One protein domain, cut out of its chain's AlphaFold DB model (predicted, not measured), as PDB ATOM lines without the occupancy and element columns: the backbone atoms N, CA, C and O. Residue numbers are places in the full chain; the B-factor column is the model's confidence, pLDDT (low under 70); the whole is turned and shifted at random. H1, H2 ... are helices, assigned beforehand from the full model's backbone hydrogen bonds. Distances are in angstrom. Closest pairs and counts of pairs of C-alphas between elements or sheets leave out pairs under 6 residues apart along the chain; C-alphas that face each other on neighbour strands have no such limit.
ATOM      1  N   GLY A   8     130.214 130.789 151.428       98.12
ATOM      2  CA  GLY A   8     130.410 130.570 149.989       98.12
ATOM      3  C   GLY A   8     129.667 129.333 149.479       98.12
ATOM      4  O   GLY A   8     128.972 129.405 148.466       98.12
ATOM      5  N   ASP A   9     129.731 128.230 150.228       98.31
ATOM      6  CA  ASP A   9     128.986 127.007 149.912       98.31
ATOM      7  C   ASP A   9     127.476 127.248 149.986       98.31
ATOM      8  O   ASP A   9     126.734 126.807 149.109       98.31
ATOM      9  N   ALA A  10     127.012 128.014 150.980       98.12
ATOM     10  CA  ALA A  10     125.619 128.433 151.081       98.12
ATOM     11  C   ALA A  10     125.189 129.249 149.849       98.12
ATOM     12  O   ALA A  10     124.140 128.974 149.267       98.12
ATOM     13  N   PHE A  11     126.004 130.203 149.393       98.56
ATOM     14  CA  PHE A  11     125.717 130.960 148.173       98.56
ATOM     15  C   PHE A  11     125.577 130.036 146.951       98.56
ATOM     16  O   PHE A  11     124.570 130.095 146.240       98.56
ATOM     17  N   ALA A  12     126.552 129.149 146.726       98.19
ATOM     18  CA  ALA A  12     126.558 128.237 145.582       98.19
ATOM     19  C   ALA A  12     125.385 127.242 145.626       98.19
ATOM     20  O   ALA A  12     124.661 127.086 144.640       98.19
ATOM     21  N   ALA A  13     125.139 126.622 146.784       97.69
ATOM     22  CA  ALA A  13     124.021 125.705 146.987       97.69
ATOM     23  C   ALA A  13     122.669 126.410 146.812       97.69
ATOM     24  O   ALA A  13     121.763 125.866 146.179       97.69
ATOM     25  N   GLY A  14     122.539 127.642 147.315       97.38
ATOM     26  CA  GLY A  14     121.352 128.469 147.126       97.38
ATOM     27  C   GLY A  14     121.082 128.771 145.650       97.38
ATOM     28  O   GLY A  14     119.928 128.727 145.224       97.38
ATOM     29  N   MET A  15     122.130 129.023 144.859       97.62
ATOM     30  CA  MET A  15     121.999 129.291 143.423       97.62
ATOM     31  C   MET A  15     121.503 128.048 142.685       97.62
ATOM     32  O   MET A  15     120.533 128.116 141.932       97.62
ATOM     33  N   ILE A  16     122.104 126.889 142.962       96.88
ATOM     34  CA  ILE A  16     121.665 125.609 142.392       96.88
ATOM     35  C   ILE A  16     120.206 125.325 142.780       96.88
ATOM     36  O   ILE A  16     119.393 124.978 141.921       96.88
ATOM     37  N   ALA A  17     119.844 125.532 144.049       96.56
ATOM     38  CA  ALA A  17     118.479 125.338 144.529       96.56
ATOM     39  C   ALA A  17     117.471 126.263 143.824       96.56
ATOM     40  O   ALA A  17     116.384 125.811 143.461       96.56
ATOM     41  N   TRP A  18     117.823 127.533 143.590       96.44
ATOM     42  CA  TRP A  18     116.991 128.474 142.835       96.44
ATOM     43  C   TRP A  18     116.756 127.989 141.401       96.44
ATOM     44  O   TRP A  18     115.611 127.863 140.963       96.44
ATOM     45  N   LEU A  19     117.836 127.660 140.688       95.69
ATOM     46  CA  LEU A  19     117.784 127.212 139.294       95.69
ATOM     47  C   LEU A  19     116.932 125.946 139.131       95.69
ATOM     48  O   LEU A  19     116.087 125.883 138.236       95.69
ATOM     49  N   LEU A  20     117.093 124.969 140.029       95.50
ATOM     50  CA  LEU A  20     116.294 123.740 140.031       95.50
ATOM     51  C   LEU A  20     114.818 124.001 140.352       95.50
ATOM     52  O   LEU A  20     113.939 123.392 139.741       95.50
ATOM     53  N   ARG A  21     114.532 124.910 141.293       95.00
ATOM     54  CA  ARG A  21     113.162 125.232 141.714       95.00
ATOM     55  C   ARG A  21     112.359 125.905 140.606       95.00
ATOM     56  O   ARG A  21     111.200 125.550 140.408       95.00
ATOM     57  N   PHE A  22     112.960 126.863 139.903       94.00
ATOM     58  CA  PHE A  22     112.267 127.639 138.871       94.00
ATOM     59  C   PHE A  22     112.438 127.072 137.460       94.00
ATOM     60  O   PHE A  22     111.709 127.480 136.561       94.00
ATOM     61  N   LYS A  23     113.346 126.105 137.263       91.56
ATOM     62  CA  LYS A  23     113.599 125.429 135.977       91.56
ATOM     63  C   LYS A  23     113.876 126.409 134.827       91.56
ATOM     64  O   LYS A  23     113.477 126.175 133.689       91.56
ATOM     65  N   ARG A  24     114.565 127.515 135.129       81.50
ATOM     66  CA  ARG A  24     114.940 128.564 134.169       81.50
ATOM     67  C   ARG A  24     116.435 128.513 133.898       81.50
ATOM     68  O   ARG A  24     117.220 129.132 134.610       81.50
ATOM     69  N   LEU A  25     116.811 127.727 132.893       88.88
ATOM     70  CA  LEU A  25     118.197 127.515 132.484       88.88
ATOM     71  C   LEU A  25     118.332 127.716 130.961       88.88
ATOM     72  O   LEU A  25     117.730 126.941 130.218       88.88
ATOM     73  N   PRO A  26     119.116 128.711 130.495       86.19
ATOM     74  CA  PRO A  26     119.761 129.762 131.289       86.19
ATOM     75  C   PRO A  26     118.731 130.771 131.840       86.19
ATOM     76  O   PRO A  26     117.726 131.042 131.181       86.19
ATOM     77  N   PRO A  27     118.946 131.344 133.036       91.31
ATOM     78  CA  PRO A  27     118.094 132.418 133.528       91.31
ATOM     79  C   PRO A  27     118.339 133.703 132.728       91.31
ATOM     80  O   PRO A  27     119.478 134.083 132.454       91.31
ATOM     81  N   GLU A  28     117.262 134.409 132.397       94.81
ATOM     82  CA  GLU A  28     117.348 135.779 131.894       94.81
ATOM     83  C   GLU A  28     117.812 136.732 133.004       94.81
ATOM     84  O   GLU A  28     117.667 136.443 134.195       94.81
ATOM     85  N   LYS A  29     118.322 137.910 132.626       95.75
ATOM     86  CA  LYS A  29     118.833 138.909 133.576       95.75
ATOM     87  C   LYS A  29     117.875 139.205 134.752       95.75
ATOM     88  O   LYS A  29     118.349 139.150 135.886       95.75
ATOM     89  N   PRO A  30     116.560 139.435 134.557       95.06
ATOM     90  CA  PRO A  30     115.655 139.714 135.680       95.06
ATOM     91  C   PRO A  30     115.505 138.534 136.650       95.06
ATOM     92  O   PRO A  30     115.335 138.724 137.853       95.06
ATOM     93  N   GLU A  31     115.562 137.304 136.140       95.06
ATOM     94  CA  GLU A  31     115.525 136.093 136.964       95.06
ATOM     95  C   GLU A  31     116.840 135.919 137.729       95.06
ATOM     96  O   GLU A  31     116.830 135.618 138.921       95.06
ATOM     97  N   MET A  32     117.971 136.182 137.068       96.06
ATOM     98  CA  MET A  32     119.289 136.153 137.696       96.06
ATOM     99  C   MET A  32     119.393 137.172 138.837       96.06
ATOM    100  O   MET A  32     119.915 136.848 139.898       96.06
ATOM    101  N   GLU A  33     118.856 138.382 138.672       96.44
ATOM    102  CA  GLU A  33     118.838 139.401 139.730       96.44
ATOM    103  C   GLU A  33     118.048 138.936 140.964       96.44
ATOM    104  O   GLU A  33     118.501 139.119 142.099       96.44
ATOM    105  N   LYS A  34     116.905 138.264 140.764       95.81
ATOM    106  CA  LYS A  34     116.130 137.659 141.859       95.81
ATOM    107  C   LYS A  34     116.896 136.529 142.539       95.81
ATOM    108  O   LYS A  34     116.959 136.504 143.770       95.81
ATOM    109  N   ALA A  35     117.518 135.650 141.751       96.38
ATOM    110  CA  ALA A  35     118.338 134.557 142.256       96.38
ATOM    111  C   ALA A  35     119.484 135.092 143.121       96.38
ATOM    112  O   ALA A  35     119.605 134.713 144.284       96.38
ATOM    113  N   VAL A  36     120.266 136.041 142.596       97.31
ATOM    114  CA  VAL A  36     121.395 136.677 143.292       97.31
ATOM    115  C   VAL A  36     120.938 137.367 144.578       97.31
ATOM    116  O   VAL A  36     121.571 137.196 145.622       97.31
ATOM    117  N   ARG A  37     119.811 138.092 144.555       97.69
ATOM    118  CA  ARG A  37     119.246 138.715 145.763       97.69
ATOM    119  C   ARG A  37     118.889 137.672 146.824       97.69
ATOM    120  O   ARG A  37     119.197 137.874 147.998       97.69
ATOM    121  N   PHE A  38     118.275 136.561 146.421       97.81
ATOM    122  CA  PHE A  38     117.940 135.465 147.326       97.81
ATOM    123  C   PHE A  38     119.187 134.808 147.929       97.81
ATOM    124  O   PHE A  38     119.268 134.652 149.148       97.81
ATOM    125  N   VAL A  39     120.179 134.453 147.109       98.12
ATOM    126  CA  VAL A  39     121.357 133.714 147.589       98.12
ATOM    127  C   VAL A  39     122.287 134.570 148.442       98.12
ATOM    128  O   VAL A  39     122.862 134.060 149.398       98.12
ATOM    129  N   ASN A  40     122.360 135.881 148.185       98.50
ATOM    130  CA  ASN A  40     123.059 136.821 149.062       98.50
ATOM    131  C   ASN A  40     122.409 136.888 150.446       98.50
ATOM    132  O   ASN A  40     123.104 136.886 151.459       98.50
ATOM    133  N   ALA A  41     121.077 136.913 150.509       98.25
ATOM    134  CA  ALA A  41     120.361 136.895 151.779       98.25
ATOM    135  C   ALA A  41     120.525 135.558 152.513       98.25
ATOM    136  O   ALA A  41     120.722 135.544 153.726       98.25
ATOM    137  N   PHE A  42     120.484 134.441 151.786       98.50
ATOM    138  CA  PHE A  42     120.713 133.112 152.343       98.50
ATOM    139  C   PHE A  42     122.123 132.963 152.933       98.50
ATOM    140  O   PHE A  42     122.249 132.613 154.107       98.50
ATOM    141  N   ALA A  43     123.161 133.302 152.165       98.44
ATOM    142  CA  ALA A  43     124.550 133.272 152.621       98.44
ATOM    143  C   ALA A  43     124.803 134.283 153.749       98.44
ATOM    144  O   ALA A  43     125.442 133.967 154.746       98.44
ATOM    145  N   GLY A  44     124.243 135.493 153.656       98.19
ATOM    146  CA  GLY A  44     124.347 136.493 154.717       98.19
ATOM    147  C   GLY A  44     123.736 136.008 156.032       98.19
ATOM    148  O   GLY A  44     124.367 136.110 157.087       98.19
ATOM    149  N   LEU A  45     122.539 135.414 155.980       98.12
ATOM    150  CA  LEU A  45     121.898 134.834 157.157       98.12
ATOM    151  C   LEU A  45     122.652 133.621 157.702       98.12
ATOM    152  O   LEU A  45     122.609 133.415 158.918       98.12
ATOM    153  N   SER A  46     123.332 132.835 156.860       98.19
ATOM    154  CA  SER A  46     124.110 131.699 157.357       98.19
ATOM    155  C   SER A  46     125.241 132.148 158.270       98.19
ATOM    156  O   SER A  46     125.529 131.473 159.252       98.19
ATOM    157  N   THR A  47     125.767 133.360 158.054       98.38
ATOM    158  CA  THR A  47     126.816 133.918 158.916       98.38
ATOM    159  C   THR A  47     126.364 134.322 160.322       98.38
ATOM    160  O   THR A  47     127.170 134.763 161.143       98.38
ATOM    161  N   THR A  48     125.062 134.248 160.616       97.62
ATOM    162  CA  THR A  48     124.483 134.672 161.908       97.62
ATOM    163  C   THR A  48     124.436 133.552 162.951       97.62
ATOM    164  O   THR A  48     123.965 133.778 164.064       97.62
ATOM    165  N   ARG A  49     124.922 132.354 162.607       96.00
ATOM    166  CA  ARG A  49     125.019 131.180 163.483       96.00
ATOM    167  C   ARG A  49     126.370 130.499 163.284       96.00
ATOM    168  O   ARG A  49     126.982 130.649 162.236       96.00
ATOM    169  N   VAL A  50     126.806 129.754 164.293       97.19
ATOM    170  CA  VAL A  50     128.068 129.005 164.256       97.19
ATOM    171  C   VAL A  50     127.919 127.741 163.406       97.19
ATOM    172  O   VAL A  50     126.943 127.002 163.557       97.19
ATOM    173  N   GLY A  51     128.925 127.472 162.572       94.50
ATOM    174  CA  GLY A  51     129.083 126.252 161.785       94.50
ATOM    175  C   GLY A  51     128.489 126.322 160.374       94.50
ATOM    176  O   GLY A  51     127.405 126.857 160.163       94.50
ATOM    177  N   ALA A  52     129.165 125.687 159.408       93.75
ATOM    178  CA  ALA A  52     128.780 125.697 157.990       93.75
ATOM    179  C   ALA A  52     127.352 125.180 157.738       93.75
ATOM    180  O   ALA A  52     126.501 125.898 157.219       93.75
ATOM    181  N   ILE A  53     127.076 123.930 158.126       95.62
ATOM    182  CA  ILE A  53     125.775 123.287 157.874       95.62
ATOM    183  C   ILE A  53     124.724 123.785 158.870       95.62
ATOM    184  O   ILE A  53     123.597 124.094 158.487       95.62
ATOM    185  N   ALA A  54     125.094 123.904 160.149       94.69
ATOM    186  CA  ALA A  54     124.199 124.396 161.197       94.69
ATOM    187  C   ALA A  54     123.766 125.862 160.976       94.69
ATOM    188  O   ALA A  54     122.709 126.280 161.458       94.69
ATOM    189  N   GLY A  55     124.556 126.629 160.217       94.44
ATOM    190  CA  GLY A  55     124.245 127.993 159.812       94.44
ATOM    191  C   GLY A  55     123.187 128.104 158.716       94.44
ATOM    192  O   GLY A  55     122.555 129.154 158.600       94.44
ATOM    193  N   LEU A  56     122.932 127.048 157.933       96.75
ATOM    194  CA  LEU A  56     121.969 127.107 156.831       96.75
ATOM    195  C   LEU A  56     120.557 127.469 157.321       96.75
ATOM    196  O   LEU A  56     120.123 127.126 158.422       96.75
ATOM    197  N   ARG A  57     119.824 128.188 156.469       96.06
ATOM    198  CA  ARG A  57     118.470 128.686 156.742       96.06
ATOM    199  C   ARG A  57     117.429 128.098 155.804       96.06
ATOM    200  O   ARG A  57     117.704 127.700 154.678       96.06
ATOM    201  N   SER A  58     116.188 128.080 156.254       96.00
ATOM    202  CA  SER A  58     115.068 127.690 155.407       96.00
ATOM    203  C   SER A  58     114.707 128.793 154.411       96.00
ATOM    204  O   SER A  58     114.895 129.985 154.660       96.00
ATOM    205  N   TRP A  59     114.066 128.400 153.308       95.50
ATOM    206  CA  TRP A  59     113.488 129.335 152.337       95.50
ATOM    207  C   TRP A  59     112.573 130.375 152.997       95.50
ATOM    208  O   TRP A  59     112.573 131.546 152.620       95.50
ATOM    209  N   SER A  60     111.802 129.952 154.004       95.88
ATOM    210  CA  SER A  60     110.871 130.815 154.733       95.88
ATOM    211  C   SER A  60     111.583 131.908 155.535       95.88
ATOM    212  O   SER A  60     111.111 133.041 155.583       95.88
ATOM    213  N   GLU A  61     112.744 131.602 156.115       96.75
ATOM    214  CA  GLU A  61     113.548 132.567 156.867       96.75
ATOM    215  C   GLU A  61     114.194 133.595 155.937       96.75
ATOM    216  O   GLU A  61     114.169 134.786 156.237       96.75
ATOM    217  N   VAL A  62     114.694 133.153 154.779       97.38
ATOM    218  CA  VAL A  62     115.221 134.057 153.745       97.38
ATOM    219  C   VAL A  62     114.107 134.950 153.192       97.38
ATOM    220  O   VAL A  62     114.279 136.159 153.069       97.38
ATOM    221  N   SER A  63     112.929 134.378 152.932       94.44
ATOM    222  CA  SER A  63     111.755 135.125 152.456       94.44
ATOM    223  C   SER A  63     111.286 136.158 153.485       94.44
ATOM    224  O   SER A  63     110.953 137.283 153.131       94.44
ATOM    225  N   ARG A  64     111.324 135.819 154.782       95.94
ATOM    226  CA  ARG A  64     111.010 136.762 155.865       95.94
ATOM    227  C   ARG A  64     111.974 137.946 155.895       95.94
ATOM    228  O   ARG A  64     111.528 139.062 156.132       95.94
ATOM    229  N   LEU A  65     113.265 137.712 155.648       95.88
ATOM    230  CA  LEU A  65     114.257 138.784 155.550       95.88
ATOM    231  C   LEU A  65     114.011 139.678 154.324       95.88
ATOM    232  O   LEU A  65     114.139 140.894 154.417       95.88
ATOM    233  N   LEU A  66     113.680 139.085 153.174       94.88
ATOM    234  CA  LEU A  66     113.581 139.805 151.900       94.88
ATOM    235  C   LEU A  66     112.237 140.504 151.657       94.88
ATOM    236  O   LEU A  66     112.175 141.378 150.785       94.88
ATOM    237  N   GLY A  67     111.190 140.137 152.401       89.31
ATOM    238  CA  GLY A  67     109.817 140.582 152.160       89.31
ATOM    239  C   GLY A  67     109.159 139.824 150.999       89.31
ATOM    240  O   GLY A  67     109.482 138.665 150.743       89.31
TER     241      GLY A  67
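What this domain is: This is residues 8 to 67 of the 69 residues of the protein "Carbohydrate kinase" of Deltaproteobacteria bacterium (UniProt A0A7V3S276). Two helices, H1 and H2, fold back on each other as a slanted helical hairpin, and a short third helix, H3, packs crosswise on H2. H2 makes most of the longest axis, and a long loop, residues 47 to 58, turns back from its last residue to lead into H3. The printed part has 60 residues with three named helices, in the order H1, H2, H3, and no named strand; the class is all helix. The whole is compact, with a radius of gyration of the C-alphas of 11.4 A, and only just elongated, spanning 35 by 23 by 15 A.

How they stand to each other: H1, residues 8 to 22, touches H2, residues 29 to 46; their closest C-alphas, those of Phe 11 and Ala 43, are 5.1 A apart. The two form a helical hairpin, running opposite ways at a steep tilt of 43 degrees. H3, residues 59 to 66, touches H2 at residues 38 to 45 of H2 alone. The closest C-alphas of H2 and H3, those of Phe 42 and Val 62, are 5.7 A apart, and their lines are about perpendicular, at 79 degrees. H1 and H3 are apart. In H1, H2 and H3 every O i to N i+4 pair is within hydrogen-bond range.

Where its parts are: H1 begins at C-alpha 8, (130.410, 130.570, 149.989), and is 21.5 A long from first to last C-alpha. H2 begins at C-alpha 29, (118.833, 138.909, 133.576), and is 25.4 A long. H3 is 10.5 A long and ends at C-alpha 66, (113.581, 139.805, 151.900).

The domain as a whole: The two C-alphas farthest apart, those of Glu 28 and Val 50, are 34.8 A apart. The printed part has no cut. The link from H1 to H2 is short, with 6 residues, and the link from H2 to H3 is long, with 12. The mean pLDDT of the printed part is 95.7, and no printed residue is under 70.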